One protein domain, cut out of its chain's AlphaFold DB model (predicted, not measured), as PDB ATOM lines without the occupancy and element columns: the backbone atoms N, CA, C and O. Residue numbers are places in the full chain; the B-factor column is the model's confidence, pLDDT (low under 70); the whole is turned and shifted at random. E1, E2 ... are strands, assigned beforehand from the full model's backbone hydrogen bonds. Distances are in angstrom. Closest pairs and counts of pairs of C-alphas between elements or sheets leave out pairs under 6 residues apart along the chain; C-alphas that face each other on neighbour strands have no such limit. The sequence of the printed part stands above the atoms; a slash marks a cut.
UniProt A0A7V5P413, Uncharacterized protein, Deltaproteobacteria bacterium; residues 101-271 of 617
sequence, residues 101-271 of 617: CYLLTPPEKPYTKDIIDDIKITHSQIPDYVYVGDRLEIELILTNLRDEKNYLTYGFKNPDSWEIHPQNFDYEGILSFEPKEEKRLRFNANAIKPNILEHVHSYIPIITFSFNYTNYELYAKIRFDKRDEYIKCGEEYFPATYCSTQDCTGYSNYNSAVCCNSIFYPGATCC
ATOM      1  N   CYS A 101     134.573  91.191  -1.580       63.41
ATOM      2  CA  CYS A 101     134.514  91.275  -3.033       63.41
ATOM      3  C   CYS A 101     134.546  92.737  -3.511       63.41
ATOM      4  O   CYS A 101     133.598  93.492  -3.284       63.41
ATOM      5  N   TYR A 102     135.599  93.121  -4.234       61.66
ATOM      6  CA  TYR A 102     135.676  94.394  -4.946       61.66
ATOM      7  C   TYR A 102     135.219  94.186  -6.388       61.66
ATOM      8  O   TYR A 102     135.801  93.365  -7.084       61.66
ATOM      9  N   LEU A 103     134.229  94.940  -6.879       54.34
ATOM     10  CA  LEU A 103     133.844  94.868  -8.303       54.34
ATOM     11  C   LEU A 103     134.869  95.505  -9.250       54.34
ATOM     12  O   LEU A 103     134.886  95.202 -10.437       54.34
ATOM     13  N   LEU A 104     135.711  96.399  -8.733       62.00
ATOM     14  CA  LEU A 104     136.792  97.048  -9.472       62.00
ATOM     15  C   LEU A 104     138.139  96.640  -8.875       62.00
ATOM     16  O   LEU A 104     138.195  96.087  -7.777       62.00
ATOM     17  N   THR A 105     139.230  96.924  -9.586       63.34
ATOM     18  CA  THR A 105     140.583  96.721  -9.056       63.34
ATOM     19  C   THR A 105     140.723  97.460  -7.718       63.34
ATOM     20  O   THR A 105     140.491  98.672  -7.677       63.34
ATOM     21  N   PRO A 106     141.069  96.761  -6.623       66.06
ATOM     22  CA  PRO A 106     141.234  97.389  -5.322       66.06
ATOM     23  C   PRO A 106     142.354  98.438  -5.400       66.06
ATOM     24  O   PRO A 106     143.360  98.201  -6.071       66.06
ATOM     25  N   PRO A 107     142.206  99.603  -4.746       66.75
ATOM     26  CA  PRO A 107     143.219 100.646  -4.807       66.75
ATOM     27  C   PRO A 107     144.526 100.157  -4.174       66.75
ATOM     28  O   PRO A 107     144.537  99.670  -3.041       66.75
ATOM     29  N   GLU A 108     145.633 100.316  -4.895       70.25
ATOM     30  CA  GLU A 108     146.967 100.074  -4.350       70.25
ATOM     31  C   GLU A 108     147.312 101.130  -3.292       70.25
ATOM     32  O   GLU A 108     146.888 102.289  -3.376       70.25
ATOM     33  N   LYS A 109     148.094 100.730  -2.283       72.94
ATOM     34  CA  LYS A 109     148.613 101.645  -1.260       72.94
ATOM     35  C   LYS A 109     149.498 102.693  -1.953       72.94
ATOM     36  O   LYS A 109     150.494 102.306  -2.568       72.94
ATOM     37  N   PRO A 110     149.174 103.996  -1.878       77.00
ATOM     38  CA  PRO A 110     149.961 105.009  -2.562       77.00
ATOM     39  C   PRO A 110     151.382 105.078  -1.997       77.00
ATOM     40  O   PRO A 110     151.599 104.908  -0.796       77.00
ATOM     41  N   TYR A 111     152.350 105.368  -2.864       75.56
ATOM     42  CA  TYR A 111     153.718 105.643  -2.438       75.56
ATOM     43  C   TYR A 111     153.795 107.000  -1.729       75.56
ATOM     44  O   TYR A 111     153.483 108.037  -2.323       75.56
ATOM     45  N   THR A 112     154.265 107.006  -0.483       79.50
ATOM     46  CA  THR A 112     154.584 108.231   0.251       79.50
ATOM     47  C   THR A 112     156.040 108.631   0.036       79.50
ATOM     48  O   THR A 112     156.935 107.795   0.066       79.50
ATOM     49  N   LYS A 113     156.300 109.926  -0.170       83.50
ATOM     50  CA  LYS A 113     157.671 110.435  -0.315       83.50
ATOM     51  C   LYS A 113     158.402 110.417   1.024       83.50
ATOM     52  O   LYS A 113     157.966 111.079   1.958       83.50
ATOM     53  N   ASP A 114     159.574 109.795   1.068       89.31
ATOM     54  CA  ASP A 114     160.399 109.746   2.285       89.31
ATOM     55  C   ASP A 114     161.226 111.022   2.522       89.31
ATOM     56  O   ASP A 114     161.874 111.163   3.560       89.31
ATOM     57  N   ILE A 115     161.257 111.948   1.555       91.69
ATOM     58  CA  ILE A 115     162.011 113.206   1.630       91.69
ATOM     59  C   ILE A 115     161.179 114.353   1.043       91.69
ATOM     60  O   ILE A 115     160.702 114.263  -0.091       91.69
ATOM     61  N   ILE A 116     161.045 115.445   1.801       92.00
ATOM     62  CA  ILE A 116     160.412 116.704   1.378       92.00
ATOM     63  C   ILE A 116     161.327 117.858   1.793       92.00
ATOM     64  O   ILE A 116     161.672 117.967   2.963       92.00
ATOM     65  N   ASP A 117     161.740 118.701   0.843       89.75
ATOM     66  CA  ASP A 117     162.611 119.869   1.080       89.75
ATOM     67  C   ASP A 117     163.865 119.571   1.923       89.75
ATOM     68  O   ASP A 117     164.211 120.293   2.861       89.75
ATOM     69  N   ASP A 118     164.549 118.473   1.580       93.94
ATOM     70  CA  ASP A 118     165.723 117.937   2.289       93.94
ATOM     71  C   ASP A 118     165.468 117.578   3.763       93.94
ATOM     72  O   ASP A 118     166.405 117.438   4.552       93.94
ATOM     73  N   ILE A 119     164.206 117.392   4.145       95.94
ATOM     74  CA  ILE A 119     163.807 116.761   5.397       95.94
ATOM     75  C   ILE A 119     163.445 115.311   5.097       95.94
ATOM     76  O   ILE A 119     162.490 115.038   4.366       95.94
ATOM     77  N   LYS A 120     164.199 114.371   5.668       96.56
ATOM     78  CA  LYS A 120     163.829 112.955   5.645       96.56
ATOM     79  C   LYS A 120     162.708 112.723   6.648       96.56
ATOM     80  O   LYS A 120     162.844 113.107   7.806       96.56
ATOM     81  N   ILE A 121     161.640 112.073   6.213       96.19
ATOM     82  CA  ILE A 121     160.488 111.729   7.039       96.19
ATOM     83  C   ILE A 121     160.482 110.214   7.220       96.19
ATOM     84  O   ILE A 121     160.540 109.456   6.257       96.19
ATOM     85  N   THR A 122     160.428 109.769   8.468       95.56
ATOM     86  CA  THR A 122     160.193 108.366   8.835       95.56
ATOM     87  C   THR A 122     159.106 108.309   9.900       95.56
ATOM     88  O   THR A 122     158.810 109.327  10.523       95.56
ATOM     89  N   HIS A 123     158.486 107.153  10.110       94.38
ATOM     90  CA  HIS A 123     157.430 107.012  11.107       94.38
ATOM     91  C   HIS A 123     157.505 105.683  11.854       94.38
ATOM     92  O   HIS A 123     158.153 104.737  11.401       94.38
ATOM     93  N   SER A 124     156.834 105.615  13.006       92.69
ATOM     94  CA  SER A 124     156.598 104.355  13.715       92.69
ATOM     95  C   SER A 124     155.836 103.359  12.833       92.69
ATOM     96  O   SER A 124     155.158 103.737  11.878       92.69
ATOM     97  N   GLN A 125     155.948 102.063  13.133       90.62
ATOM     98  CA  GLN A 125     155.234 101.034  12.377       90.62
ATOM     99  C   GLN A 125     153.720 101.246  12.497       90.62
ATOM    100  O   GLN A 125     153.181 101.305  13.600       90.62
ATOM    101  N   ILE A 126     153.048 101.353  11.351       91.19
ATOM    102  CA  ILE A 126     151.593 101.478  11.255       91.19
ATOM    103  C   ILE A 126     151.066 100.145  10.718       91.19
ATOM    104  O   ILE A 126     151.563  99.695   9.681       91.19
ATOM    105  N   PRO A 127     150.117  99.486  11.405       89.56
ATOM    106  CA  PRO A 127     149.511  98.268  10.887       89.56
ATOM    107  C   PRO A 127     148.677  98.589   9.644       89.56
ATOM    108  O   PRO A 127     148.059  99.648   9.558       89.56
ATOM    109  N   ASP A 128     148.612  97.662   8.690       83.75
ATOM    110  CA  ASP A 128     147.791  97.872   7.491       83.75
ATOM    111  C   ASP A 128     146.284  97.903   7.815       83.75
ATOM    112  O   ASP A 128     145.512  98.518   7.071       83.75
ATOM    113  N   TYR A 129     145.880  97.312   8.949       86.44
ATOM    114  CA  TYR A 129     144.496  97.224   9.416       86.44
ATOM    115  C   TYR A 129     144.359  97.554  10.903       86.44
ATOM    116  O   TYR A 129     145.213  97.193  11.713       86.44
ATOM    117  N   VAL A 130     143.233  98.171  11.248       90.62
ATOM    118  CA  VAL A 130     142.732  98.361  12.613       90.62
ATOM    119  C   VAL A 130     141.221  98.130  12.653       90.62
ATOM    120  O   VAL A 130     140.568  98.088  11.608       90.62
ATOM    121  N   TYR A 131     140.653  98.019  13.845       90.69
ATOM    122  CA  TYR A 131     139.214  97.941  14.075       90.69
ATOM    123  C   TYR A 131     138.642  99.299  14.497       90.69
ATOM    124  O   TYR A 131     139.341 100.138  15.064       90.69
ATOM    125  N   VAL A 132     137.352  99.535  14.237       90.38
ATOM    126  CA  VAL A 132     136.640 100.681  14.829       90.38
ATOM    127  C   VAL A 132     136.807 100.646  16.353       90.38
ATOM    128  O   VAL A 132     136.561  99.625  16.988       90.38
ATOM    129  N   GLY A 133     137.217 101.770  16.937       90.94
ATOM    130  CA  GLY A 133     137.520 101.913  18.361       90.94
ATOM    131  C   GLY A 133     138.997 101.733  18.721       90.94
ATOM    132  O   GLY A 133     139.390 102.133  19.819       90.94
ATOM    133  N   ASP A 134     139.828 101.202  17.819       93.62
ATOM    134  CA  ASP A 134     141.268 101.097  18.055       93.62
ATOM    135  C   ASP A 134     141.933 102.477  18.112       93.62
ATOM    136  O   ASP A 134     141.544 103.432  17.429       93.62
ATOM    137  N   ARG A 135     143.000 102.553  18.911       95.44
ATOM    138  CA  ARG A 135     143.855 103.731  19.053       95.44
ATOM    139  C   ARG A 135     145.285 103.393  18.656       95.44
ATOM    140  O   ARG A 135     145.906 102.517  19.252       95.44
ATOM    141  N   LEU A 136     145.822 104.150  17.706       95.94
ATOM    142  CA  LEU A 136     147.219 104.087  17.293       95.94
ATOM    143  C   LEU A 136     148.003 105.259  17.878       95.94
ATOM    144  O   LEU A 136     147.570 106.407  17.788       95.94
ATOM    145  N   GLU A 137     149.179 104.978  18.430       96.50
ATOM    146  CA  GLU A 137     150.166 106.002  18.771       96.50
ATOM    147  C   GLU A 137     151.191 106.089  17.637       96.50
ATOM    148  O   GLU A 137     151.923 105.134  17.363       96.50
ATOM    149  N   ILE A 138     151.212 107.227  16.944       96.81
ATOM    150  CA  ILE A 138     152.054 107.430  15.767       96.81
ATOM    151  C   ILE A 138     153.092 108.508  16.069       96.81
ATOM    152  O   ILE A 138     152.772 109.588  16.571       96.81
ATOM    153  N   GLU A 139     154.344 108.211  15.728       97.44
ATOM    154  CA  GLU A 139     155.454 109.156  15.785       97.44
ATOM    155  C   GLU A 139     156.011 109.375  14.379       97.44
ATOM    156  O   GLU A 139     156.418 108.420  13.723       97.44
ATOM    157  N   LEU A 140     156.054 110.631  13.940       96.62
ATOM    158  CA  LEU A 140     156.791 111.076  12.762       96.62
ATOM    159  C   LEU A 140     158.136 111.644  13.187       96.62
ATOM    160  O   LEU A 140     158.200 112.538  14.027       96.62
ATOM    161  N   ILE A 141     159.199 111.156  12.567       97.38
ATOM    162  CA  ILE A 141     160.573 111.583  12.786       97.38
ATOM    163  C   ILE A 141     161.028 112.334  11.536       97.38
ATOM    164  O   ILE A 141     161.119 111.757  10.451       97.38
ATOM    165  N   LEU A 142     161.303 113.624  11.702       97.56
ATOM    166  CA  LEU A 142     161.746 114.539  10.658       97.56
ATOM    167  C   LEU A 142     163.219 114.877  10.877       97.56
ATOM    168  O   LEU A 142     163.569 115.456  11.904       97.56
ATOM    169  N   THR A 143     164.078 114.547   9.917       97.81
ATOM    170  CA  THR A 143     165.528 114.763  10.005       97.81
ATOM    171  C   THR A 143     165.984 115.757   8.949       97.81
ATOM    172  O   THR A 143     165.817 115.509   7.754       97.81
ATOM    173  N   ASN A 144     166.619 116.851   9.368       97.94
ATOM    174  CA  ASN A 144     167.237 117.796   8.442       97.94
ATOM    175  C   ASN A 144     168.481 117.183   7.791       97.94
ATOM    176  O   ASN A 144     169.464 116.888   8.465       97.94
ATOM    177  N   LEU A 145     168.469 117.001   6.473       97.00
ATOM    178  CA  LEU A 145     169.612 116.445   5.749       97.00
ATOM    179  C   LEU A 145     170.671 117.500   5.421       97.00
ATOM    180  O   LEU A 145     171.796 117.136   5.071       97.00
ATOM    181  N   ARG A 146     170.361 118.792   5.565       95.50
ATOM    182  CA  ARG A 146     171.291 119.885   5.264       95.50
ATOM    183  C   ARG A 146     172.324 120.091   6.374       95.50
ATOM    184  O   ARG A 146     172.105 119.747   7.537       95.50
ATOM    185  N   ASP A 147     173.452 120.684   5.992       96.25
ATOM    186  CA  ASP A 147     174.492 121.176   6.913       96.25
ATOM    187  C   ASP A 147     174.206 122.610   7.404       96.25
ATOM    188  O   ASP A 147     175.007 123.210   8.116       96.25
ATOM    189  N   GLU A 148     173.045 123.157   7.039       95.44
ATOM    190  CA  GLU A 148     172.563 124.480   7.422       95.44
ATOM    191  C   GLU A 148     171.144 124.412   8.005       95.44
ATOM    192  O   GLU A 148     170.456 123.386   7.936       95.44
ATOM    193  N   LYS A 149     170.719 125.527   8.604       96.50
ATOM    194  CA  LYS A 149     169.394 125.676   9.199       96.50
ATOM    195  C   LYS A 149     168.303 125.541   8.133       96.50
ATOM    196  O   LYS A 149     168.399 126.160   7.076       96.50
ATOM    197  N   ASN A 150     167.254 124.779   8.429       95.75
ATOM    198  CA  ASN A 150     166.127 124.557   7.520       95.75
ATOM    199  C   ASN A 150     164.788 124.866   8.209       95.75
ATOM    200  O   ASN A 150     164.684 124.812   9.436       95.75
ATOM    201  N   TYR A 151     163.760 125.192   7.426       94.75
ATOM    202  CA  TYR A 151     162.420 125.492   7.923       94.75
ATOM    203  C   TYR A 151     161.375 124.716   7.129       94.75
ATOM    204  O   TYR A 151     161.381 124.731   5.901       94.75
ATOM    205  N   LEU A 152     160.446 124.086   7.841       94.94
ATOM    206  CA  LEU A 152     159.350 123.327   7.255       94.94
ATOM    207  C   LEU A 152     158.030 123.875   7.787       94.94
ATOM    208  O   LEU A 152     157.738 123.747   8.978       94.94
ATOM    209  N   THR A 153     157.242 124.508   6.923       95.56
ATOM    210  CA  THR A 153     155.852 124.833   7.258       95.56
ATOM    211  C   THR A 153     155.031 123.560   7.160       95.56
ATOM    212  O   THR A 153     155.250 122.756   6.252       95.56
ATOM    213  N   TYR A 154     154.120 123.352   8.103       96.25
ATOM    214  CA  TYR A 154     153.256 122.188   8.098       96.25
ATOM    215  C   TYR A 154     151.818 122.557   8.453       96.25
ATOM    216  O   TYR A 154     151.568 123.492   9.210       96.25
ATOM    217  N   GLY A 155     150.885 121.777   7.930       95.81
ATOM    218  CA  GLY A 155     149.517 121.658   8.423       95.81
ATOM    219  C   GLY A 155     149.050 120.224   8.223       95.81
ATOM    220  O   GLY A 155     149.696 119.477   7.484       95.81
ATOM    221  N   PHE A 156     147.958 119.807   8.854       96.12
ATOM    222  CA  PHE A 156     147.397 118.485   8.582       96.12
ATOM    223  C   PHE A 156     145.884 118.505   8.417       96.12
ATOM    224  O   PHE A 156     145.211 119.444   8.821       96.12
ATOM    225  N   LYS A 157     145.357 117.454   7.795       94.94
ATOM    226  CA  LYS A 157     143.928 117.136   7.735       94.94
ATOM    227  C   LYS A 157     143.744 115.631   7.897       94.94
ATOM    228  O   LYS A 157     144.628 114.859   7.530       94.94
ATOM    229  N   ASN A 158     142.590 115.220   8.390       93.62
ATOM    230  CA  ASN A 158     142.193 113.821   8.523       93.62
ATOM    231  C   ASN A 158     140.782 113.627   7.947       93.62
ATOM    232  O   ASN A 158     140.007 114.588   7.901       93.62
ATOM    233  N   PRO A 159     140.452 112.423   7.457       90.69
ATOM    234  CA  PRO A 159     139.094 112.091   7.038       90.69
ATOM    235  C   PRO A 159     138.154 111.966   8.249       90.69
ATOM    236  O   PRO A 159     138.596 111.902   9.394       90.69
ATOM    237  N   ASP A 160     136.854 111.851   7.984       89.06
ATOM    238  CA  ASP A 160     135.805 111.583   8.983       89.06
ATOM    239  C   ASP A 160     135.894 110.182   9.613       89.06
ATOM    240  O   ASP A 160     135.198 109.900  10.583       89.06
ATOM    241  N   SER A 161     136.737 109.299   9.070       89.81
ATOM    242  CA  SER A 161     136.970 107.952   9.595       89.81
ATOM    243  C   SER A 161     138.031 107.874  10.691       89.81
ATOM    244  O   SER A 161     138.087 106.875  11.413       89.81
ATOM    245  N   TRP A 162     138.802 108.945  10.881       94.25
ATOM    246  CA  TRP A 162     139.859 109.037  11.883       94.25
ATOM    247  C   TRP A 162     139.697 110.290  12.736       94.25
ATOM    248  O   TRP A 162     139.434 111.368  12.216       94.25
ATOM    249  N   GLU A 163     139.932 110.172  14.038       96.44
ATOM    250  CA  GLU A 163     140.078 111.313  14.943       96.44
ATOM    251  C   GLU A 163     141.545 111.441  15.367       96.44
ATOM    252  O   GLU A 163     142.145 110.482  15.856       96.44
ATOM    253  N   ILE A 164     142.137 112.622  15.166       96.81
ATOM    254  CA  ILE A 164     143.551 112.882  15.456       96.81
ATOM    255  C   ILE A 164     143.683 113.780  16.684       96.81
ATOM    256  O   ILE A 164     143.156 114.890  16.718       96.81
ATOM    257  N   HIS A 165     144.480 113.334  17.653       96.75
ATOM    258  CA  HIS A 165     144.854 114.109  18.834       96.75
ATOM    259  C   HIS A 165     146.369 114.353  18.862       96.75
ATOM    260  O   HIS A 165     147.122 113.475  19.314       96.75
ATOM    261  N   PRO A 166     146.842 115.523  18.389       96.50
ATOM    262  CA  PRO A 166     148.243 115.914  18.498       96.50
ATOM    263  C   PRO A 166     148.698 115.983  19.959       96.50
ATOM    264  O   PRO A 166     147.964 116.459  20.823       96.50
ATOM    265  N   GLN A 167     149.912 115.512  20.248       96.50
ATOM    266  CA  GLN A 167     150.483 115.558  21.600       96.50
ATOM    267  C   GLN A 167     151.463 116.718  21.787       96.50
ATOM    268  O   GLN A 167     151.530 117.298  22.868       96.50
ATOM    269  N   ASN A 168     152.267 117.020  20.767       95.69
ATOM    270  CA  ASN A 168     153.376 117.973  20.869       95.69
ATOM    271  C   ASN A 168     153.497 118.914  19.661       95.69
ATOM    272  O   ASN A 168     154.567 119.477  19.429       95.69
ATOM    273  N   PHE A 169     152.422 119.062  18.891       94.44
ATOM    274  CA  PHE A 169     152.356 119.951  17.738       94.44
ATOM    275  C   PHE A 169     150.934 120.494  17.565       94.44
ATOM    276  O   PHE A 169     149.972 119.844  17.968       94.44
ATOM    277  N   ASP A 170     150.811 121.683  16.979       93.69
ATOM    278  CA  ASP A 170     149.524 122.319  16.680       93.69
ATOM    279  C   ASP A 170     149.008 121.910  15.291       93.69
ATOM    280  O   ASP A 170     149.734 121.282  14.522       93.69
ATOM    281  N   TYR A 171     147.768 122.276  14.947       90.25
ATOM    282  CA  TYR A 171     147.142 121.944  13.654       90.25
ATOM    283  C   TYR A 171     147.958 122.408  12.435       90.25
ATOM    284  O   TYR A 171     148.046 121.709  11.425       90.25
ATOM    285  N   GLU A 172     148.591 123.572  12.562       95.00
ATOM    286  CA  GLU A 172     149.531 124.135  11.601       95.00
ATOM    287  C   GLU A 172     150.680 124.834  12.331       95.00
ATOM    288  O   GLU A 172     150.535 125.263  13.477       95.00
ATOM    289  N   GLY A 173     151.833 124.956  11.678       94.69
ATOM    290  CA  GLY A 173     152.991 125.600  12.280       94.69
ATOM    291  C   GLY A 173     154.226 125.639  11.391       94.69
ATOM    292  O   GLY A 173     154.204 125.278  10.215       94.69
ATOM    293  N   ILE A 174     155.334 126.098  11.976       96.38
ATOM    294  CA  ILE A 174     156.647 126.156  11.326       96.38
ATOM    295  C   ILE A 174     157.660 125.433  12.209       96.38
ATOM    296  O   ILE A 174     157.915 125.834  13.345       96.38
ATOM    297  N   LEU A 175     158.277 124.386  11.672       96.00
ATOM    298  CA  LEU A 175     159.370 123.665  12.309       96.00
ATOM    299  C   LEU A 175     160.697 124.254  11.835       96.00
ATOM    300  O   LEU A 175     161.028 124.199  10.656       96.00
ATOM    301  N   SER A 176     161.467 124.821  12.758       96.75
ATOM    302  CA  SER A 176     162.856 125.233  12.524       96.75
ATOM    303  C   SER A 176     163.790 124.091  12.905       96.75
ATOM    304  O   SER A 176     163.680 123.614  14.031       96.75
ATOM    305  N   PHE A 177     164.726 123.724  12.035       97.69
ATOM    306  CA  PHE A 177     165.720 122.672  12.260       97.69
ATOM    307  C   PHE A 177     167.135 123.241  12.199       97.69
ATOM    308  O   PHE A 177     167.493 123.899  11.224       97.69
ATOM    309  N   GLU A 178     167.958 122.948  13.197       98.00
ATOM    310  CA  GLU A 178     169.409 123.105  13.110       98.00
ATOM    311  C   GLU A 178     170.020 122.050  12.155       98.00
ATOM    312  O   GLU A 178     169.342 121.088  11.763       98.00
ATOM    313  N   PRO A 179     171.284 122.212  11.714       97.56
ATOM    314  CA  PRO A 179     171.958 121.230  10.866       97.56
ATOM    315  C   PRO A 179     171.898 119.822  11.464       97.56
ATOM    316  O   PRO A 179     172.263 119.628  12.623       97.56
ATOM    317  N   LYS A 180     171.453 118.839  10.672       95.88
ATOM    318  CA  LYS A 180     171.284 117.434  11.098       95.88
ATOM    319  C   LYS A 180     170.336 117.204  12.282       95.88
ATOM    320  O   LYS A 180     170.305 116.095  12.812       95.88
ATOM    321  N   GLU A 181     169.570 118.212  12.706       98.00
ATOM    322  CA  GLU A 181     168.619 118.062  13.808       98.00
ATOM    323  C   GLU A 181     167.480 117.117  13.417       98.00
ATOM    324  O   GLU A 181     167.006 117.098  12.276       98.00
ATOM    325  N   GLU A 182     167.018 116.359  14.407       97.69
ATOM    326  CA  GLU A 182     165.832 115.528  14.323       97.69
ATOM    327  C   GLU A 182     164.716 116.110  15.198       97.69
ATOM    328  O   GLU A 182     164.938 116.445  16.364       97.69
ATOM    329  N   LYS A 183     163.500 116.186  14.654       97.75
ATOM    330  CA  LYS A 183     162.289 116.533  15.407       97.75
ATOM    331  C   LYS A 183     161.251 115.438  15.294       97.75
ATOM    332  O   LYS A 183     161.156 114.757  14.280       97.75
ATOM    333  N   ARG A 184     160.463 115.290  16.357       97.81
ATOM    334  CA  ARG A 184     159.460 114.234  16.488       97.81
ATOM    335  C   ARG A 184     158.083 114.848  16.662       97.81
ATOM    336  O   ARG A 184     157.898 115.638  17.585       97.81
ATOM    337  N   LEU A 185     157.135 114.479  15.810       97.12
ATOM    338  CA  LEU A 185     155.722 114.834  15.946       97.12
ATOM    339  C   LEU A 185     154.965 113.589  16.397       97.12
ATOM    340  O   LEU A 185     155.036 112.556  15.736       97.12
ATOM    341  N   ARG A 186     154.260 113.673  17.523       97.44
ATOM    342  CA  ARG A 186     153.522 112.551  18.110       97.44
ATOM    343  C   ARG A 186     152.043 112.857  18.189       97.44
ATOM    344  O   ARG A 186     151.652 113.940  18.630       97.44
ATOM    345  N   PHE A 187     151.221 111.902  17.788       97.44
ATOM    346  CA  PHE A 187     149.772 112.020  17.854       97.44
ATOM    347  C   PHE A 187     149.122 110.663  18.093       97.44
ATOM    348  O   PHE A 187     149.700 109.612  17.817       97.44
ATOM    349  N   ASN A 188     147.899 110.706  18.613       97.19
ATOM    350  CA  ASN A 188     147.034 109.536  18.666       97.19
ATOM    351  C   ASN A 188     146.031 109.608  17.525       97.19
ATOM    352  O   ASN A 188     145.433 110.663  17.320       97.19
ATOM    353  N   ALA A 189     145.853 108.498  16.822       97.00
ATOM    354  CA  ALA A 189     144.825 108.335  15.809       97.00
ATOM    355  C   ALA A 189     143.805 107.305  16.301       97.00
ATOM    356  O   ALA A 189     144.157 106.144  16.514       97.00
ATOM    357  N   ASN A 190     142.560 107.734  16.499       96.94
ATOM    358  CA  ASN A 190     141.456 106.855  16.870       96.94
ATOM    359  C   ASN A 190     140.644 106.511  15.619       96.94
ATOM    360  O   ASN A 190     140.224 107.411  14.886       96.94
ATOM    361  N   ALA A 191     140.407 105.226  15.385       94.06
ATOM    362  CA  ALA A 191     139.555 104.759  14.300       94.06
ATOM    363  C   ALA A 191     138.078 104.894  14.702       94.06
ATOM    364  O   ALA A 191     137.625 104.220  15.625       94.06
ATOM    365  N   ILE A 192     137.316 105.753  14.022       92.69
ATOM    366  CA  ILE A 192     135.933 106.086  14.418       92.69
ATOM    367  C   ILE A 192     134.869 105.557  13.454       92.69
ATOM    368  O   ILE A 192     133.720 105.377  13.855       92.69
ATOM    369  N   LYS A 193     135.233 105.267  12.200       88.19
ATOM    370  CA  LYS A 193     134.308 104.763  11.172       88.19
ATOM    371  C   LYS A 193     135.015 103.739  10.282       88.19
ATOM    372  O   LYS A 193     136.152 103.995   9.883       88.19
ATOM    373  N   PRO A 194     134.375 102.608   9.936       85.38
ATOM    374  CA  PRO A 194     134.972 101.645   9.022       85.38
ATOM    375  C   PRO A 194     135.072 102.271   7.633       85.38
ATOM    376  O   PRO A 194     134.126 102.903   7.170       85.38
ATOM    377  N   ASN A 195     136.213 102.088   6.975       81.69
ATOM    378  CA  ASN A 195     136.452 102.624   5.635       81.69
ATOM    379  C   ASN A 195     136.651 101.523   4.582       81.69
ATOM    380  O   ASN A 195     136.632 101.826   3.395       81.69
ATOM    381  N   ILE A 196     136.717 100.250   4.999       78.12
ATOM    382  CA  ILE A 196     136.946  99.080   4.132       78.12
ATOM    383  C   ILE A 196     135.933  98.931   2.975       78.12
ATOM    384  O   ILE A 196     136.240  98.273   1.985       78.12
ATOM    385  N   LEU A 197     134.754  99.563   3.062       71.81
ATOM    386  CA  LEU A 197     133.702  99.530   2.033       71.81
ATOM    387  C   LEU A 197     133.641 100.781   1.136       71.81
ATOM    388  O   LEU A 197     132.936 100.775   0.130       71.81
ATOM    389  N   GLU A 198     134.345 101.866   1.466       69.81
ATOM    390  CA  GLU A 198     134.218 103.168   0.778       69.81
ATOM    391  C   GLU A 198     135.076 103.261  -0.515       69.81
ATOM    392  O   GLU A 198     135.201 104.314  -1.139       69.81
ATOM    393  N   HIS A 199     135.667 102.147  -0.961       58.97
ATOM    394  CA  HIS A 199     136.842 102.107  -1.842       58.97
ATOM    395  C   HIS A 199     136.578 101.856  -3.330       58.97
ATOM    396  O   HIS A 199     137.272 101.058  -3.959       58.97
ATOM    397  N   VAL A 200     135.640 102.571  -3.949       51.47
ATOM    398  CA  VAL A 200     135.489 102.447  -5.411       51.47
ATOM    399  C   VAL A 200     136.671 103.112  -6.154       51.47
ATOM    400  O   VAL A 200     136.996 102.683  -7.259       51.47
ATOM    401  N   HIS A 201     137.377 104.097  -5.554       51.28
ATOM    402  CA  HIS A 201     138.394 104.892  -6.281       51.28
ATOM    403  C   HIS A 201     139.677 105.343  -5.535       51.28
ATOM    404  O   HIS A 201     140.586 105.831  -6.206       51.28
ATOM    405  N   SER A 202     139.819 105.222  -4.204       58.88
ATOM    406  CA  SER A 202     141.038 105.705  -3.507       58.88
ATOM    407  C   SER A 202     141.295 105.079  -2.129       58.88
ATOM    408  O   SER A 202     140.356 104.793  -1.382       58.88
ATOM    409  N   TYR A 203     142.578 104.931  -1.771       73.38
ATOM    410  CA  TYR A 203     143.044 104.576  -0.423       73.38
ATOM    411  C   TYR A 203     142.893 105.791   0.512       73.38
ATOM    412  O   TYR A 203     143.399 106.869   0.202       73.38
ATOM    413  N   ILE A 204     142.187 105.645   1.636       82.44
ATOM    414  CA  ILE A 204     141.899 106.762   2.554       82.44
ATOM    415  C   ILE A 204     143.032 106.873   3.593       82.44
ATOM    416  O   ILE A 204     143.296 105.890   4.291       82.44
ATOM    417  N   PRO A 205     143.721 108.026   3.713       88.81
ATOM    418  CA  PRO A 205     144.790 108.199   4.692       88.81
ATOM    419  C   PRO A 205     144.246 108.374   6.114       88.81
ATOM    420  O   PRO A 205     143.191 108.965   6.313       88.81
ATOM    421  N   ILE A 206     145.011 107.931   7.112       90.69
ATOM    422  CA  ILE A 206     144.842 108.283   8.532       90.69
ATOM    423  C   ILE A 206     144.905 109.805   8.687       90.69
ATOM    424  O   ILE A 206     144.087 110.429   9.360       90.69
ATOM    425  N   ILE A 207     145.920 110.396   8.060       92.81
ATOM    426  CA  ILE A 207     146.259 111.810   8.142       92.81
ATOM    427  C   ILE A 207     147.059 112.207   6.899       92.81
ATOM    428  O   ILE A 207     147.951 111.475   6.462       92.81
ATOM    429  N   THR A 208     146.750 113.379   6.351       94.44
ATOM    430  CA  THR A 208     147.535 114.043   5.308       94.44
ATOM    431  C   THR A 208     148.218 115.253   5.931       94.44
ATOM    432  O   THR A 208     147.548 116.230   6.274       94.44
ATOM    433  N   PHE A 209     149.542 115.216   6.045       95.31
ATOM    434  CA  PHE A 209     150.362 116.390   6.339       95.31
ATOM    435  C   PHE A 209     150.659 117.141   5.043       95.31
ATOM    436  O   PHE A 209     151.030 116.533   4.048       95.31
ATOM    437  N   SER A 210     150.531 118.461   5.045       94.88
ATOM    438  CA  SER A 210     151.010 119.339   3.979       94.88
ATOM    439  C   SER A 210     152.279 120.020   4.467       94.88
ATOM    440  O   SER A 210     152.202 120.916   5.303       94.88
ATOM    441  N   PHE A 211     153.437 119.582   3.978       94.19
ATOM    442  CA  PHE A 211     154.744 120.159   4.283       94.19
ATOM    443  C   PHE A 211     155.194 121.047   3.123       94.19
ATOM    444  O   PHE A 211     155.449 120.536   2.034       94.19
ATOM    445  N   ASN A 212     155.249 122.370   3.320       91.06
ATOM    446  CA  ASN A 212     155.534 123.341   2.250       91.06
ATOM    447  C   ASN A 212     154.724 123.055   0.960       91.06
ATOM    448  O   ASN A 212     155.263 123.026  -0.144       91.06
ATOM    449  N   TYR A 213     153.416 122.804   1.108       87.12
ATOM    450  CA  TYR A 213     152.484 122.450   0.023       87.12
ATOM    451  C   TYR A 213     152.685 121.062  -0.616       87.12
ATOM    452  O   TYR A 213     151.961 120.714  -1.551       87.12
ATOM    453  N   THR A 214     153.618 120.246  -0.117       91.44
ATOM    454  CA  THR A 214     153.781 118.842  -0.515       91.44
ATOM    455  C   THR A 214     153.064 117.931   0.474       91.44
ATOM    456  O   THR A 214     153.353 117.952   1.669       91.44
ATOM    457  N   ASN A 215     152.147 117.100  -0.024       91.62
ATOM    458  CA  ASN A 215     151.405 116.172   0.822       91.62
ATOM    459  C   ASN A 215     152.253 114.949   1.202       91.62
ATOM    460  O   ASN A 215     152.918 114.348   0.356       91.62
ATOM    461  N   TYR A 216     152.167 114.571   2.470       93.00
ATOM    462  CA  TYR A 216     152.687 113.346   3.052       93.00
ATOM    463  C   TYR A 216     151.546 112.631   3.776       93.00
ATOM    464  O   TYR A 216     150.890 113.214   4.639       93.00
ATOM    465  N   GLU A 217     151.284 111.383   3.411       93.06
ATOM    466  CA  GLU A 217     150.078 110.661   3.809       93.06
ATOM    467  C   GLU A 217     150.421 109.347   4.507       93.06
ATOM    468  O   GLU A 217     151.240 108.558   4.038       93.06
ATOM    469  N   LEU A 218     149.780 109.106   5.644       92.56
ATOM    470  CA  LEU A 218     149.889 107.845   6.372       92.56
ATOM    471  C   LEU A 218     148.611 107.043   6.165       92.56
ATOM    472  O   LEU A 218     147.532 107.624   6.169       92.56
ATOM    473  N   TYR A 219     148.711 105.722   6.027       90.12
ATOM    474  CA  TYR A 219     147.582 104.876   5.631       90.12
ATOM    475  C   TYR A 219     147.387 103.683   6.569       90.12
ATOM    476  O   TYR A 219     148.353 102.998   6.896       90.12
ATOM    477  N   ALA A 220     146.129 103.410   6.917       88.81
ATOM    478  CA  ALA A 220     145.643 102.164   7.509       88.81
ATOM    479  C   ALA A 220     144.149 102.005   7.181       88.81
ATOM    480  O   ALA A 220     143.412 102.996   7.118       88.81
ATOM    481  N   LYS A 221     143.700 100.767   6.965       86.56
ATOM    482  CA  LYS A 221     142.283 100.441   6.755       86.56
ATOM    483  C   LYS A 221     141.590 100.205   8.095       86.56
ATOM    484  O   LYS A 221     142.148  99.559   8.976       86.56
ATOM    485  N   ILE A 222     140.359 100.686   8.225       87.50
ATOM    486  CA  ILE A 222     139.501 100.467   9.388       87.50
ATOM    487  C   ILE A 222     138.440  99.429   9.027       87.50
ATOM    488  O   ILE A 222     137.601  99.651   8.146       87.50
ATOM    489  N   ARG A 223     138.477  98.307   9.741       88.00
ATOM    490  CA  ARG A 223     137.498  97.218   9.710       88.00
ATOM    491  C   ARG A 223     136.397  97.460  10.732       88.00
ATOM    492  O   ARG A 223     136.593  98.188  11.704       88.00
ATOM    493  N   PHE A 224     135.248  96.825  10.532       87.50
ATOM    494  CA  PHE A 224     134.191  96.805  11.539       87.50
ATOM    495  C   PHE A 224     134.675  96.131  12.817       87.50
ATOM    496  O   PHE A 224     135.398  95.140  12.756       87.50
ATOM    497  N   ASP A 225     134.255  96.654  13.962       85.31
ATOM    498  CA  ASP A 225     134.518  96.040  15.252       85.31
ATOM    499  C   ASP A 225     133.849  94.664  15.378       85.31
ATOM    500  O   ASP A 225     132.849  94.352  14.729       85.31
ATOM    501  N   LYS A 226     134.427  93.813  16.226       82.56
ATOM    502  CA  LYS A 226     133.890  92.480  16.488       82.56
ATOM    503  C   LYS A 226     132.634  92.594  17.349       82.56
ATOM    504  O   LYS A 226     132.724  92.930  18.529       82.56
ATOM    505  N   ARG A 227     131.485  92.254  16.767       82.12
ATOM    506  CA  ARG A 227     130.198  92.171  17.469       82.12
ATOM    507  C   ARG A 227     129.493  90.861  17.174       82.12
ATOM    508  O   ARG A 227     129.617  90.332  16.071       82.12
ATOM    509  N   ASP A 228     128.740  90.367  18.148       74.19
ATOM    510  CA  ASP A 228     128.007  89.105  18.022       74.19
ATOM    511  C   ASP A 228     126.857  89.218  17.008       74.19
ATOM    512  O   ASP A 228     126.508  88.241  16.354       74.19
ATOM    513  N   GLU A 229     126.291  90.417  16.825       80.62
ATOM    514  CA  GLU A 229     125.256  90.680  15.822       80.62
ATOM    515  C   GLU A 229     125.786  90.838  14.384       80.62
ATOM    516  O   GLU A 229     124.995  91.004  13.451       80.62
ATOM    517  N   TYR A 230     127.108  90.838  14.185       87.75
ATOM    518  CA  TYR A 230     127.716  90.983  12.863       87.75
ATOM    519  C   TYR A 230     127.907  89.628  12.183       87.75
ATOM    520  O   TYR A 230     128.182  88.604  12.803       87.75
ATOM    521  N   ILE A 231     127.791  89.641  10.861       76.44
ATOM    522  CA  ILE A 231     128.103  88.518   9.992       76.44
ATOM    523  C   ILE A 231     129.616  88.304  10.026       76.44
ATOM    524  O   ILE A 231     130.385  89.174   9.610       76.44
ATOM    525  N   LYS A 232     130.044  87.134  10.498       82.00
ATOM    526  CA  LYS A 232     131.449  86.721  10.465       82.00
ATOM    527  C   LYS A 232     131.787  86.096   9.108       82.00
ATOM    528  O   LYS A 232     131.155  85.121   8.707       82.00
ATOM    529  N   CYS A 233     132.810  86.622   8.437       67.69
ATOM    530  CA  CYS A 233     133.350  86.118   7.178       67.69
ATOM    531  C   CYS A 233     134.850  85.855   7.256       67.69
ATOM    532  O   CYS A 233     135.670  86.768   7.159       67.69
ATOM    533  N   GLY A 234     135.217  84.582   7.424       73.94
ATOM    534  CA  GLY A 234     136.589  84.220   7.770       73.94
ATOM    535  C   GLY A 234     136.958  84.858   9.108       73.94
ATOM    536  O   GLY A 234     136.269  84.624  10.095       73.94
ATOM    537  N   GLU A 235     137.995  85.694   9.127       75.00
ATOM    538  CA  GLU A 235     138.414  86.455  10.318       75.00
ATOM    539  C   GLU A 235     137.790  87.859  10.408       75.00
ATOM    540  O   GLU A 235     138.033  88.591  11.367       75.00
ATOM    541  N   GLU A 236     136.970  88.239   9.425       79.00
ATOM    542  CA  GLU A 236     136.367  89.568   9.333       79.00
ATOM    543  C   GLU A 236     134.929  89.587   9.847       79.00
ATOM    544  O   GLU A 236     134.226  88.575   9.833       79.00
ATOM    545  N   TYR A 237     134.478  90.768  10.259       84.38
ATOM    546  CA  TYR A 237     133.112  91.016  10.706       84.38
ATOM    547  C   TYR A 237     132.490  92.099   9.836       84.38
ATOM    548  O   TYR A 237     133.142  93.083   9.494       84.38
ATOM    549  N   PHE A 238     131.224  91.920   9.483       84.19
ATOM    550  CA  PHE A 238     130.460  92.882   8.705       84.19
ATOM    551  C   PHE A 238     129.043  92.971   9.266       84.19
ATOM    552  O   PHE A 238     128.438  91.942   9.563       84.19
ATOM    553  N   PRO A 239     128.454  94.162   9.412       84.62
ATOM    554  CA  PRO A 239     127.071  94.259   9.844       84.62
ATOM    555  C   PRO A 239     126.153  93.666   8.768       84.62
ATOM    556  O   PRO A 239     126.464  93.734   7.580       84.62
ATOM    557  N   ALA A 240     125.017  93.089   9.164       71.88
ATOM    558  CA  ALA A 240     124.052  92.512   8.219       71.88
ATOM    559  C   ALA A 240     123.381  93.565   7.320       71.88
ATOM    560  O   ALA A 240     122.940  93.261   6.211       71.88
ATOM    561  N   THR A 241     123.346  94.812   7.788       77.56
ATOM    562  CA  THR A 241     122.929  95.999   7.042       77.56
ATOM    563  C   THR A 241     123.922  97.126   7.303       77.56
ATOM    564  O   THR A 241     124.431  97.268   8.415       77.56
ATOM    565  N   TYR A 242     124.221  97.937   6.294       78.75
ATOM    566  CA  TYR A 242     125.151  99.049   6.438       78.75
ATOM    567  C   TYR A 242     124.733 100.237   5.585       78.75
ATOM    568  O   TYR A 242     124.562 100.115   4.374       78.75
ATOM    569  N   CYS A 243     124.631 101.401   6.225       76.19
ATOM    570  CA  CYS A 243     124.545 102.683   5.546       76.19
ATOM    571  C   CYS A 243     125.555 103.640   6.179       76.19
ATOM    572  O   CYS A 243     125.400 104.053   7.328       76.19
ATOM    573  N   SER A 244     126.596 103.980   5.422       63.25
ATOM    574  CA  SER A 244     127.655 104.915   5.836       63.25
ATOM    575  C   SER A 244     127.157 106.362   5.983       63.25
ATOM    576  O   SER A 244     127.794 107.176   6.655       63.25
ATOM    577  N   THR A 245     126.006 106.676   5.380       63.03
ATOM    578  CA  THR A 245     125.340 107.984   5.365       63.03
ATOM    579  C   THR A 245     123.853 107.851   5.710       63.03
ATOM    580  O   THR A 245     123.276 106.775   5.580       63.03
ATOM    581  N   GLN A 246     123.195 108.953   6.111       54.66
ATOM    582  CA  GLN A 246     121.726 108.988   6.291       54.66
ATOM    583  C   GLN A 246     120.956 108.645   5.001       54.66
ATOM    584  O   GLN A 246     119.784 108.282   5.061       54.66
ATOM    585  N   ASP A 247     121.619 108.750   3.849       55.91
ATOM    586  CA  ASP A 247     121.124 108.315   2.551       55.91
ATOM    587  C   ASP A 247     121.731 106.943   2.192       55.91
ATOM    588  O   ASP A 247     122.944 106.821   2.028       55.91
ATOM    589  N   CYS A 248     120.903 105.900   2.104       60.09
ATOM    590  CA  CYS A 248     121.325 104.520   1.820       60.09
ATOM    591  C   CYS A 248     121.459 104.216   0.310       60.09
ATOM    592  O   CYS A 248     121.500 103.052  -0.077       60.09
ATOM    593  N   THR A 249     121.516 105.220  -0.569       49.16
ATOM    594  CA  THR A 249     121.438 105.038  -2.037       49.16
ATOM    595  C   THR A 249     122.788 104.827  -2.757       49.16
ATOM    596  O   THR A 249     122.890 105.032  -3.964       49.16
ATOM    597  N   GLY A 250     123.834 104.382  -2.052       52.72
ATOM    598  CA  GLY A 250     125.206 104.249  -2.572       52.72
ATOM    599  C   GLY A 250     125.705 102.804  -2.676       52.72
ATOM    600  O   GLY A 250     125.238 101.938  -1.948       52.72
ATOM    601  N   TYR A 251     126.696 102.557  -3.544       50.56
ATOM    602  CA  TYR A 251     127.303 101.232  -3.776       50.56
ATOM    603  C   TYR A 251     127.973 100.628  -2.520       50.56
ATOM    604  O   TYR A 251     128.057  99.414  -2.368       50.56
ATOM    605  N   SER A 252     128.419 101.480  -1.593       56.81
ATOM    606  CA  SER A 252     128.976 101.103  -0.287       56.81
ATOM    607  C   SER A 252     127.913 100.817   0.781       56.81
ATOM    608  O   SER A 252     128.272 100.501   1.913       56.81
ATOM    609  N   ASN A 253     126.623 100.934   0.452       68.69
ATOM    610  CA  ASN A 253     125.506 100.708   1.364       68.69
ATOM    611  C   ASN A 253     124.738  99.445   0.952       68.69
ATOM    612  O   ASN A 253     124.557  99.166  -0.232       68.69
ATOM    613  N   TYR A 254     124.246  98.686   1.926       68.38
ATOM    614  CA  TYR A 254     123.465  97.481   1.674       68.38
ATOM    615  C   TYR A 254     122.420  97.249   2.769       68.38
ATOM    616  O   TYR A 254     122.663  97.450   3.958       68.38
ATOM    617  N   ASN A 255     121.241  96.789   2.354       66.19
ATOM    618  CA  ASN A 255     120.113  96.498   3.251       66.19
ATOM    619  C   ASN A 255     120.000  95.014   3.622       66.19
ATOM    620  O   ASN A 255     119.145  94.634   4.415       66.19
ATOM    621  N   SER A 256     120.853  94.184   3.035       64.19
ATOM    622  CA  SER A 256     121.052  92.784   3.377       64.19
ATOM    623  C   SER A 256     122.468  92.414   2.975       64.19
ATOM    624  O   SER A 256     123.004  92.986   2.030       64.19
ATOM    625  N   ALA A 257     123.081  91.471   3.666       67.44
ATOM    626  CA  ALA A 257     124.342  90.887   3.262       67.44
ATOM    627  C   ALA A 257     124.418  89.455   3.762       67.44
ATOM    628  O   ALA A 257     123.677  89.056   4.663       67.44
ATOM    629  N   VAL A 258     125.329  88.694   3.177       69.00
ATOM    630  CA  VAL A 258     125.558  87.314   3.570       69.00
ATOM    631  C   VAL A 258     127.041  86.994   3.500       69.00
ATOM    632  O   VAL A 258     127.790  87.589   2.721       69.00
ATOM    633  N   CYS A 259     127.450  86.039   4.324       65.56
ATOM    634  CA  CYS A 259     128.721  85.377   4.147       65.56
ATOM    635  C   CYS A 259     128.531  84.075   3.386       65.56
ATOM    636  O   CYS A 259     127.878  83.175   3.909       65.56
ATOM    637  N   CYS A 260     129.140  83.943   2.211       59.47
ATOM    638  CA  CYS A 260     129.255  82.644   1.553       59.47
ATOM    639  C   CYS A 260     130.755  82.330   1.416       59.47
ATOM    640  O   CYS A 260     131.521  83.129   0.876       59.47
ATOM    641  N   ASN A 261     131.195  81.192   1.962       56.47
ATOM    642  CA  ASN A 261     132.586  80.712   1.921       56.47
ATOM    643  C   ASN A 261     133.639  81.691   2.452       56.47
ATOM    644  O   ASN A 261     134.684  81.906   1.836       56.47
ATOM    645  N   SER A 262     133.377  82.295   3.612       64.12
ATOM    646  CA  SER A 262     134.240  83.335   4.190       64.12
ATOM    647  C   SER A 262     134.401  84.588   3.319       64.12
ATOM    648  O   SER A 262     135.244  85.410   3.651       64.12
ATOM    649  N   ILE A 263     133.622  84.758   2.244       62.22
ATOM    650  CA  ILE A 263     133.593  85.977   1.432       62.22
ATOM    651  C   ILE A 263     132.299  86.724   1.735       62.22
ATOM    652  O   ILE A 263     131.204  86.154   1.738       62.22
ATOM    653  N   PHE A 264     132.444  88.013   2.004       71.56
ATOM    654  CA  PHE A 264     131.344  88.909   2.285       71.56
ATOM    655  C   PHE A 264     130.725  89.456   0.995       71.56
ATOM    656  O   PHE A 264     131.422  90.054   0.168       71.56
ATOM    657  N   TYR A 265     129.406  89.284   0.854       66.62
ATOM    658  CA  TYR A 265     128.626  89.768  -0.283       66.62
ATOM    659  C   TYR A 265     127.557  90.774   0.178       66.62
ATOM    660  O   TYR A 265     126.514  90.366   0.710       66.62
ATOM    661  N   PRO A 266     127.775  92.087  -0.024       62.16
ATOM    662  CA  PRO A 266     126.753  93.093   0.242       62.16
ATOM    663  C   PRO A 266     125.609  92.971  -0.780       62.16
ATOM    664  O   PRO A 266     125.839  92.893  -1.982       62.16
ATOM    665  N   GLY A 267     124.363  92.953  -0.307       56.59
ATOM    666  CA  GLY A 267     123.148  92.930  -1.131       56.59
ATOM    667  C   GLY A 267     122.672  91.550  -1.608       56.59
ATOM    668  O   GLY A 267     121.774  91.499  -2.443       56.59
ATOM    669  N   ALA A 268     123.234  90.445  -1.101       55.62
ATOM    670  CA  ALA A 268     122.986  89.086  -1.608       55.62
ATOM    671  C   ALA A 268     122.389  88.107  -0.568       55.62
ATOM    672  O   ALA A 268     122.416  88.365   0.636       55.62
ATOM    673  N   THR A 269     121.885  86.961  -1.047       53.75
ATOM    674  CA  THR A 269     121.452  85.781  -0.266       53.75
ATOM    675  C   THR A 269     122.158  84.530  -0.804       53.75
ATOM    676  O   THR A 269     122.149  84.341  -2.019       53.75
ATOM    677  N   CYS A 270     122.748  83.670   0.045       51.91
ATOM    678  CA  CYS A 270     123.284  82.380  -0.428       51.91
ATOM    679  C   CYS A 270     122.112  81.490  -0.888       51.91
ATOM    680  O   CYS A 270     121.062  81.503  -0.238       51.91
ATOM    681  N   CYS A 271     122.270  80.698  -1.957       46.50
ATOM    682  CA  CYS A 271     121.313  79.618  -2.206       46.50
ATOM    683  C   CYS A 271     121.336  78.563  -1.089       46.50
ATOM    684  O   CYS A 271     122.286  78.454  -0.311       46.50
TER     685      CYS A 271
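This is residues 101 to 271 of the 617 residues of an uncharacterized protein of Deltaproteobacteria bacterium (UniProt A0A7V5P413). The model is a long rod made of two lobes: a sandwich of two four-stranded sheets, E1 E3 E7 E5 and E6 E4 E8 E9, its long strands running lengthwise, and a smaller head of two short hairpins, E11 with E12 and E13 with E14. The short pair E2 and E10 lies at the neck between them; residues 101 to 118 and 239 to 256 hold no named element. The printed part has 171 residues, with no named helix and 14 named strands, E1 to E14 in chain order; the class is all strand, although these strands hold only 77 of the residues. The sheets are antiparallel, but E2 and E10 are parallel. The whole is loose, with a radius of gyration of the C-alphas of 19.4 A and spans of 69 by 29 by 29 A.

Residues 115 to 116 form a short antiparallel pairing with residues 119 to 120 of E1, residues 119 to 123. The first sheet runs, strand beside strand, from E1 to E3, residues 135 to 144, then E7, residues 182 to 191, and E5, residues 162 to 166; E1 and E5 are its edge strands. Between E1 and E3, N 120 and O 143 are 2.9 A apart, within hydrogen-bond range. So are N 140 and O 185, at 2.8 A, between E3 and E7, and N 163 and O 190, at 2.9 A, between E7 and E5. The second sheet runs from E6, residues 172 to 177, to E4, residues 150 to 157, E8, residues 205 to 211, and E9, residues 214 to 219. Within hydrogen-bond range are N 152 and O 175, 2.9 A, between E6 and E4, and N 210 and O 155, 2.8 A, between E4 and E8. The hairpin E8 and E9 has N 209 and O 216 at 2.8 A. Both sheets are strongly twisted. They form a sandwich, two sheets face to face, their facing parts 9.8 A centre to centre, with best planes 14 degrees apart. The closest C-alphas of E5 and E8 are those of Trp 162 and Ile 206, 6.1 A apart. E9 runs on into E10, residues 221 to 223, at 31 degrees across a break of 1 residue. E10 is the parallel neighbour of E2, residues 129 to 131, with N 223 and O 130 at 2.8 A, within hydrogen-bond range. Farther along, E11, residues 231 to 233, and E12, residues 236 to 238, form a hairpin, with N 231 and O 238 at 2.7 A. E13, residues 257 to 260, and E14, residues 263 to 266, form another, with N 263 and O 260 at 3.0 A. The closest C-alphas of E11 and E13 are those of Cys 233 and Cys 259, 5.6 A apart. E13 and E14 are apart from E10.

E1 begins with C-alpha 119 at (163.807, 116.761, 5.397) and measures 13.0 A from first to last C-alpha. E3 measures 29.3 A, E4 23.4 A, E5 12.7 A, E6 16.3 A and E7 28.4 A. E8 measures 15.6 A and E9 16.5 A. E2, E10, E11 and E12 have three residues each; E13 and E14 have four. E14 ends with C-alpha 266 at (126.753, 93.093, 0.242).

The two C-alphas farthest apart are those of Glu 148 and Cys 271, 68.8 A. The printed part has no cut. The links E7 to E8, of 13 residues, and E12 to E13, of 18, are long. The mean pLDDT of the printed part is 83.3; 40 residues are under 70, among them residues 101 to 107, 198 to 202, 244 to 263 and 265 to 271.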